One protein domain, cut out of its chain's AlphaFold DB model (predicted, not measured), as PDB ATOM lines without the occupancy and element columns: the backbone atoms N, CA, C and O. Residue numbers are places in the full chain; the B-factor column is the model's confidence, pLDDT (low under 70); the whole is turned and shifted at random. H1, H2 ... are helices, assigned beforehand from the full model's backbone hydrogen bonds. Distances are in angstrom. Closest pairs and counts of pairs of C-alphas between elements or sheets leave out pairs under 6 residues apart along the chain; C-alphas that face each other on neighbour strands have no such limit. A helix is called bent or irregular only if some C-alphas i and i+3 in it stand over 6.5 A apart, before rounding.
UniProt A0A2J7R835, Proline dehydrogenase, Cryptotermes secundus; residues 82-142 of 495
ATOM      1  N   HIS A  82     -14.508   2.124  28.756       89.56
ATOM      2  CA  HIS A  82     -15.744   2.307  28.002       89.56
ATOM      3  C   HIS A  82     -17.010   2.117  28.858       89.56
ATOM      4  O   HIS A  82     -18.028   2.760  28.584       89.56
ATOM      5  N   VAL A  83     -16.975   1.285  29.906       88.19
ATOM      6  CA  VAL A  83     -18.132   1.086  30.793       88.19
ATOM      7  C   VAL A  83     -18.391   2.370  31.570       88.19
ATOM      8  O   VAL A  83     -19.517   2.871  31.562       88.19
ATOM      9  N   ALA A  84     -17.355   2.966  32.161       85.06
ATOM     10  CA  ALA A  84     -17.462   4.261  32.822       85.06
ATOM     11  C   ALA A  84     -17.851   5.384  31.847       85.06
ATOM     12  O   ALA A  84     -18.700   6.212  32.189       85.06
ATOM     13  N   ALA A  85     -17.303   5.395  30.626       85.44
ATOM     14  CA  ALA A  85     -17.608   6.413  29.617       85.44
ATOM     15  C   ALA A  85     -19.092   6.420  29.207       85.44
ATOM     16  O   ALA A  85     -19.700   7.485  29.047       85.44
ATOM     17  N   PHE A  86     -19.700   5.237  29.072       89.75
ATOM     18  CA  PHE A  86     -21.085   5.084  28.623       89.75
ATOM     19  C   PHE A  86     -22.085   4.764  29.744       89.75
ATOM     20  O   PHE A  86     -23.275   4.668  29.448       89.75
ATOM     21  N   LYS A  87     -21.673   4.710  31.025       89.69
ATOM     22  CA  LYS A  87     -22.556   4.394  32.176       89.69
ATOM     23  C   LYS A  87     -23.816   5.258  32.253       89.69
ATOM     24  O   LYS A  87     -24.851   4.822  32.743       89.69
ATOM     25  N   SER A  88     -23.729   6.496  31.762       89.75
ATOM     26  CA  SER A  88     -24.835   7.461  31.763       89.75
ATOM     27  C   SER A  88     -25.830   7.292  30.603       89.75
ATOM     28  O   SER A  88     -26.863   7.971  30.577       89.75
ATOM     29  N   LYS A  89     -25.520   6.439  29.620       91.00
ATOM     30  CA  LYS A  89     -26.253   6.302  28.354       91.00
ATOM     31  C   LYS A  89     -27.110   5.043  28.328       91.00
ATOM     32  O   LYS A  89     -26.743   4.007  28.867       91.00
ATOM     33  N   THR A  90     -28.256   5.127  27.658       91.56
ATOM     34  CA  THR A  90     -29.086   3.946  27.376       91.56
ATOM     35  C   THR A  90     -28.616   3.237  26.107       91.56
ATOM     36  O   THR A  90     -28.018   3.853  25.223       91.56
ATOM     37  N   THR A  91     -28.959   1.954  25.955       93.62
ATOM     38  CA  THR A  91     -28.671   1.178  24.733       93.62
ATOM     39  C   THR A  91     -29.204   1.866  23.475       93.62
ATOM     40  O   THR A  91     -28.532   1.889  22.447       93.62
ATOM     41  N   TRP A  92     -30.384   2.491  23.558       92.81
ATOM     42  CA  TRP A  92     -30.962   3.230  22.435       92.81
ATOM     43  C   TRP A  92     -30.156   4.481  22.074       92.81
ATOM     44  O   TRP A  92     -29.993   4.787  20.898       92.81
ATOM     45  N   GLU A  93     -29.624   5.203  23.061       91.88
ATOM     46  CA  GLU A  93     -28.772   6.364  22.793       91.88
ATOM     47  C   GLU A  93     -27.450   5.967  22.143       91.88
ATOM     48  O   GLU A  93     -26.988   6.685  21.260       91.88
ATOM     49  N   ILE A  94     -26.879   4.828  22.540       93.38
ATOM     50  CA  ILE A  94     -25.665   4.277  21.927       93.38
ATOM     51  C   ILE A  94     -25.952   3.850  20.481       93.38
ATOM     52  O   ILE A  94     -25.215   4.229  19.574       93.38
ATOM     53  N   LEU A  95     -27.060   3.142  20.232       94.94
ATOM     54  CA  LEU A  95     -27.465   2.754  18.878       94.94
ATOM     55  C   LEU A  95     -27.742   3.974  17.991       94.94
ATOM     56  O   LEU A  95     -27.278   4.041  16.853       94.94
ATOM     57  N   ARG A  96     -28.464   4.969  18.517       94.69
ATOM     58  CA  ARG A  96     -28.704   6.238  17.823       94.69
ATOM     59  C   ARG A  96     -27.391   6.940  17.503       94.69
ATOM     60  O   ARG A  96     -27.248   7.428  16.387       94.69
ATOM     61  N   ALA A  97     -26.455   6.987  18.451       92.00
ATOM     62  CA  ALA A  97     -25.139   7.574  18.237       92.00
ATOM     63  C   ALA A  97     -24.409   6.864  17.094       92.00
ATOM     64  O   ALA A  97     -23.964   7.535  16.170       92.00
ATOM     65  N   TYR A  98     -24.361   5.529  17.111       93.75
ATOM     66  CA  TYR A  98     -23.757   4.731  16.044       93.75
ATOM     67  C   TYR A  98     -24.348   5.086  14.674       93.75
ATOM     68  O   TYR A  98     -23.616   5.513  13.788       93.75
ATOM     69  N   VAL A  99     -25.677   5.039  14.528       93.69
ATOM     70  CA  VAL A  99     -26.352   5.378  13.263       93.69
ATOM     71  C   VAL A  99     -26.063   6.817  12.832       93.69
ATOM     72  O   VAL A  99     -25.712   7.050  11.679       93.69
ATOM     73  N   VAL A 100     -26.191   7.790  13.740       91.31
ATOM     74  CA  VAL A 100     -25.960   9.211  13.434       91.31
ATOM     75  C   VAL A 100     -24.517   9.451  12.994       91.31
ATOM     76  O   VAL A 100     -24.302  10.133  11.994       91.31
ATOM     77  N   TYR A 101     -23.532   8.878  13.687       89.12
ATOM     78  CA  TYR A 101     -22.125   9.034  13.320       89.12
ATOM     79  C   TYR A 101     -21.789   8.330  12.004       89.12
ATOM     80  O   TYR A 101     -21.114   8.934  11.172       89.12
ATOM     81  N   THR A 102     -22.320   7.130  11.752       91.31
ATOM     82  CA  THR A 102     -22.189   6.463  10.447       91.31
ATOM     83  C   THR A 102     -22.833   7.287   9.331       91.31
ATOM     84  O   THR A 102     -22.285   7.396   8.242       91.31
ATOM     85  N   MET A 103     -23.970   7.942   9.581       87.38
ATOM     86  CA  MET A 103     -24.553   8.862   8.600       87.38
ATOM     87  C   MET A 103     -23.658  10.086   8.353       87.38
ATOM     88  O   MET A 103     -23.518  10.526   7.214       87.38
ATOM     89  N   CYS A 104     -23.041  10.629   9.405       83.25
ATOM     90  CA  CYS A 104     -22.108  11.750   9.305       83.25
ATOM     91  C   CYS A 104     -20.793  11.396   8.598       83.25
ATOM     92  O   CYS A 104     -20.146  12.311   8.100       83.25
ATOM     93  N   SER A 105     -20.400  10.121   8.516       85.50
ATOM     94  CA  SER A 105     -19.205   9.722   7.762       85.50
ATOM     95  C   SER A 105     -19.414   9.688   6.244       85.50
ATOM     96  O   SER A 105     -18.445   9.544   5.508       85.50
ATOM     97  N   PHE A 106     -20.650   9.822   5.744       85.44
ATOM     98  CA  PHE A 106     -20.904   9.913   4.304       85.44
ATOM     99  C   PHE A 106     -20.821  11.365   3.822       85.44
ATOM    100  O   PHE A 106     -21.748  12.152   4.033       85.44
ATOM    101  N   GLU A 107     -19.749  11.700   3.101       81.81
ATOM    102  CA  GLU A 107     -19.497  13.049   2.566       81.81
ATOM    103  C   GLU A 107     -20.689  13.606   1.781       81.81
ATOM    104  O   GLU A 107     -21.128  14.725   2.037       81.81
ATOM    105  N   TYR A 108     -21.307  12.801   0.911       82.25
ATOM    106  CA  TYR A 108     -22.467  13.229   0.122       82.25
ATOM    107  C   TYR A 108     -23.633  13.736   0.992       82.25
ATOM    108  O   TYR A 108     -24.264  14.747   0.670       82.25
ATOM    109  N   LEU A 109     -23.915  13.061   2.116       82.50
ATOM    110  CA  LEU A 109     -24.970  13.478   3.046       82.50
ATOM    111  C   LEU A 109     -24.601  14.785   3.750       82.50
ATOM    112  O   LEU A 109     -25.465  15.644   3.938       82.50
ATOM    113  N   VAL A 110     -23.332  14.941   4.127       76.56
ATOM    114  CA  VAL A 110     -22.823  16.130   4.815       76.56
ATOM    115  C   VAL A 110     -22.789  17.335   3.878       76.56
ATOM    116  O   VAL A 110     -23.289  18.400   4.240       76.56
ATOM    117  N   GLU A 111     -22.293  17.192   2.655       75.19
ATOM    118  CA  GLU A 111     -22.201  18.281   1.679       75.19
ATOM    119  C   GLU A 111     -23.573  18.747   1.180       75.19
ATOM    120  O   GLU A 111     -23.808  19.943   1.001       75.19
ATOM    121  N   ARG A 112     -24.521  17.820   0.985       79.38
ATOM    122  CA  ARG A 112     -25.865  18.122   0.454       79.38
ATOM    123  C   ARG A 112     -26.945  18.226   1.530       79.38
ATOM    124  O   ARG A 112     -28.134  18.257   1.200       79.38
ATOM    125  N   ASN A 113     -26.558  18.342   2.802       79.38
ATOM    126  CA  ASN A 113     -27.472  18.312   3.945       79.38
ATOM    127  C   ASN A 113     -28.658  19.295   3.818       79.38
ATOM    128  O   ASN A 113     -29.798  18.918   4.074       79.38
ATOM    129  N   MET A 114     -28.433  20.528   3.350       75.44
ATOM    130  CA  MET A 114     -29.470  21.558   3.246       75.44
ATOM    131  C   MET A 114     -30.527  21.187   2.209       75.44
ATOM    132  O   MET A 114     -31.723  21.372   2.440       75.44
ATOM    133  N   THR A 115     -30.093  20.653   1.068       82.06
ATOM    134  CA  THR A 115     -30.979  20.215  -0.013       82.06
ATOM    135  C   THR A 115     -31.775  18.992   0.418       82.06
ATOM    136  O   THR A 115     -32.997  18.982   0.273       82.06
ATOM    137  N   LEU A 116     -31.100  18.010   1.023       85.75
ATOM    138  CA  LEU A 116     -31.732  16.804   1.551       85.75
ATOM    139  C   LEU A 116     -32.775  17.149   2.613       85.75
ATOM    140  O   LEU A 116     -33.905  16.695   2.516       85.75
ATOM    141  N   MET A 117     -32.466  18.035   3.561       83.50
ATOM    142  CA  MET A 117     -33.434  18.473   4.568       83.50
ATOM    143  C   MET A 117     -34.651  19.169   3.964       83.50
ATOM    144  O   MET A 117     -35.776  18.888   4.376       83.50
ATOM    145  N   LYS A 118     -34.454  20.083   3.004       85.69
ATOM    146  CA  LYS A 118     -35.570  20.765   2.326       85.69
ATOM    147  C   LYS A 118     -36.456  19.753   1.601       85.69
ATOM    148  O   LYS A 118     -37.678  19.831   1.712       85.69
ATOM    149  N   PHE A 119     -35.844  18.791   0.914       90.06
ATOM    150  CA  PHE A 119     -36.547  17.711   0.234       90.06
ATOM    151  C   PHE A 119     -37.300  16.806   1.218       90.06
ATOM    152  O   PHE A 119     -38.509  16.641   1.085       90.06
ATOM    153  N   SER A 120     -36.635  16.296   2.256       88.25
ATOM    154  CA  SER A 120     -37.244  15.450   3.288       88.25
ATOM    155  C   SER A 120     -38.377  16.163   4.019       88.25
ATOM    156  O   SER A 120     -39.408  15.554   4.280       88.25
ATOM    157  N   LYS A 121     -38.232  17.461   4.315       90.12
ATOM    158  CA  LYS A 121     -39.300  18.266   4.920       90.12
ATOM    159  C   LYS A 121     -40.491  18.431   3.975       90.12
ATOM    160  O   LYS A 121     -41.627  18.332   4.426       90.12
ATOM    161  N   LYS A 122     -40.245  18.646   2.677       92.62
ATOM    162  CA  LYS A 122     -41.301  18.729   1.654       92.62
ATOM    163  C   LYS A 122     -42.032  17.393   1.476       92.62
ATOM    164  O   LYS A 122     -43.243  17.400   1.301       92.62
ATOM    165  N   LEU A 123     -41.309  16.275   1.544       94.56
ATOM    166  CA  LEU A 123     -41.850  14.926   1.359       94.56
ATOM    167  C   LEU A 123     -42.619  14.417   2.590       94.56
ATOM    168  O   LEU A 123     -43.731  13.923   2.459       94.56
ATOM    169  N   LEU A 124     -42.028  14.529   3.782       92.31
ATOM    170  CA  LEU A 124     -42.580  13.987   5.033       92.31
ATOM    171  C   LEU A 124     -43.550  14.956   5.727       92.31
ATOM    172  O   LEU A 124     -44.288  14.566   6.633       92.31
ATOM    173  N   GLY A 125     -43.516  16.234   5.350       92.62
ATOM    174  CA  GLY A 125     -44.197  17.310   6.059       92.62
ATOM    175  C   GLY A 125     -43.550  17.651   7.407       92.62
ATOM    176  O   GLY A 125     -42.705  16.934   7.948       92.62
ATOM    177  N   ASP A 126     -43.978  18.772   7.990       89.44
ATOM    178  CA  ASP A 126     -43.361  19.354   9.187       89.44
ATOM    179  C   ASP A 126     -43.362  18.427  10.403       89.44
ATOM    180  O   ASP A 126     -42.378  18.361  11.133       89.44
ATOM    181  N   ARG A 127     -44.469  17.729  10.667       92.25
ATOM    182  CA  ARG A 127     -44.619  16.940  11.898       92.25
ATOM    183  C   ARG A 127     -43.711  15.712  11.898       92.25
ATOM    184  O   ARG A 127     -42.989  15.494  12.869       92.25
ATOM    185  N   LEU A 128     -43.747  14.934  10.817       92.31
ATOM    186  CA  LEU A 128     -42.976  13.700  10.706       92.31
ATOM    187  C   LEU A 128     -41.485  13.997  10.555       92.31
ATOM    188  O   LEU A 128     -40.673  13.359  11.220       92.31
ATOM    189  N   PHE A 129     -41.132  15.031   9.784       90.44
ATOM    190  CA  PHE A 129     -39.753  15.499   9.696       90.44
ATOM    191  C   PHE A 129     -39.199  15.858  11.082       90.44
ATOM    192  O   PHE A 129     -38.137  15.382  11.468       90.44
ATOM    193  N   LYS A 130     -39.934  16.645  11.878       87.25
ATOM    194  CA  LYS A 130     -39.504  17.010  13.238       87.25
ATOM    195  C   LYS A 130     -39.345  15.800  14.148       87.25
ATOM    196  O   LYS A 130     -38.389  15.757  14.915       87.25
ATOM    197  N   LEU A 131     -40.270  14.845  14.076       91.06
ATOM    198  CA  LEU A 131     -40.198  13.618  14.867       91.06
ATOM    199  C   LEU A 131     -38.938  12.817  14.514       91.06
ATOM    200  O   LEU A 131     -38.191  12.448  15.415       91.06
ATOM    201  N   LEU A 132     -38.675  12.634  13.217       91.56
ATOM    202  CA  LEU A 132     -37.495  11.937  12.706       91.56
ATOM    203  C   LEU A 132     -36.198  12.648  13.104       91.56
ATOM    204  O   LEU A 132     -35.244  12.017  13.547       91.56
ATOM    205  N   MET A 133     -36.162  13.975  13.009       88.19
ATOM    206  CA  MET A 133     -35.005  14.759  13.429       88.19
ATOM    207  C   MET A 133     -34.739  14.634  14.929       88.19
ATOM    208  O   MET A 133     -33.592  14.440  15.335       88.19
ATOM    209  N   LYS A 134     -35.791  14.702  15.756       87.81
ATOM    210  CA  LYS A 134     -35.702  14.534  17.214       87.81
ATOM    211  C   LYS A 134     -35.274  13.129  17.623       87.81
ATOM    212  O   LYS A 134     -34.541  12.998  18.597       87.81
ATOM    213  N   SER A 135     -35.684  12.094  16.893       89.94
ATOM    214  CA  SER A 135     -35.246  10.724  17.172       89.94
ATOM    215  C   SER A 135     -33.819  10.429  16.693       89.94
ATOM    216  O   SER A 135     -33.227   9.469  17.175       89.94
ATOM    217  N   THR A 136     -33.251  11.258  15.808       90.94
ATOM    218  CA  THR A 136     -31.913  11.083  15.214       90.94
ATOM    219  C   THR A 136     -30.950  12.216  15.611       90.94
ATOM    220  O   THR A 136     -30.586  12.328  16.781       90.94
ATOM    221  N   PHE A 137     -30.530  13.060  14.661       85.44
ATOM    222  CA  PHE A 137     -29.469  14.059  14.818       85.44
ATOM    223  C   PHE A 137     -29.776  15.089  15.906       85.44
ATOM    224  O   PHE A 137     -28.901  15.403  16.708       85.44
ATOM    225  N   TYR A 138     -31.008  15.609  15.960       82.69
ATOM    226  CA  TYR A 138     -31.363  16.645  16.934       82.69
ATOM    227  C   TYR A 138     -31.310  16.085  18.355       82.69
ATOM    228  O   TYR A 138     -30.672  16.675  19.216       82.69
ATOM    229  N   GLY A 139     -31.916  14.918  18.591       84.88
ATOM    230  CA  GLY A 139     -31.882  14.291  19.913       84.88
ATOM    231  C   GLY A 139     -30.498  13.786  20.323       84.88
ATOM    232  O   GLY A 139     -30.289  13.531  21.508       84.88
ATOM    233  N   HIS A 140     -29.576  13.610  19.369       88.62
ATOM    234  CA  HIS A 140     -28.187  13.234  19.635       88.62
ATOM    235  C   HIS A 140     -27.312  14.437  20.004       88.62
ATOM    236  O   HIS A 140     -26.598  14.378  21.000       88.62
ATOM    237  N   PHE A 141     -27.380  15.525  19.230       84.69
ATOM    238  CA  PHE A 141     -26.495  16.683  19.397       84.69
ATOM    239  C   PHE A 141     -27.052  17.782  20.307       84.69
ATOM    240  O   PHE A 141     -26.272  18.560  20.846       84.69
ATOM    241  N   VAL A 142     -28.373  17.861  20.494       84.50
ATOM    242  CA  VAL A 142     -29.000  18.910  21.304       84.50
ATOM    243  C   VAL A 142     -29.785  18.323  22.459       84.50
ATOM    244  O   VAL A 142     -30.711  17.532  22.293       84.50
TER     245      VAL A 142
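What this domain is: This is residues 82 to 142 of the 495 residues of the protein "Proline dehydrogenase" of Cryptotermes secundus (UniProt A0A2J7R835). The chain makes one loose, hollow ring of helices: H2 forms one side, H3 a corner, the bent H4 goes round the far side, and H5 closes the ring by packing on H2. H1 lies beyond the ring at one end and touches no helix. The printed part has 61 residues with five named helices, H1 to H5 in chain order, and no named strand; its class is all helix. It is loose, with a radius of gyration of the C-alphas of 13.5 A, and elongated, spanning 41 by 27 by 15 A.

How they stand to each other: H1, residues 82 to 86, and H2, residues 91 to 104, are only just apart, 8.2 A at the closest. H3, residues 107 to 111, is close to H2 but not clearly touching; their closest C-alphas, Cys 104 and Val 110, are 6.3 A apart. H4, residues 113 to 135, was assigned as one helix by its hydrogen bonds but is bent: C-alphas 123 and 126 are 9.1 A apart. Its arms, H4a, residues 113 to 123, and H4b, residues 126 to 135, run opposite ways at a steep tilt of 51 degrees. H5, residues 137 to 141, touches H2; their closest C-alphas, Val 100 and Phe 137, are 6.1 A apart. H2 and H4a are apart. In H1, H2, H3, H4a, H4b and H5, every O i to N i+4 pair is within hydrogen-bond range.

Where its parts are: H1 begins at C-alpha 82, (-15.744, 2.307, 28.002). H2 is 19.8 A long from first to last C-alpha, H4a 15.0 A and H4b 14.3 A; H1 and H5 are each 6.1 A and H3 6.0 A. H5 ends at C-alpha 141, (-26.495, 16.683, 19.397).

The domain as a whole: The two C-alphas farthest apart, Ala 84 and Lys 122, are 41.8 A apart. The four links between the helices are tight, and the printed part has no cut. No printed residue is under 70 in pLDDT.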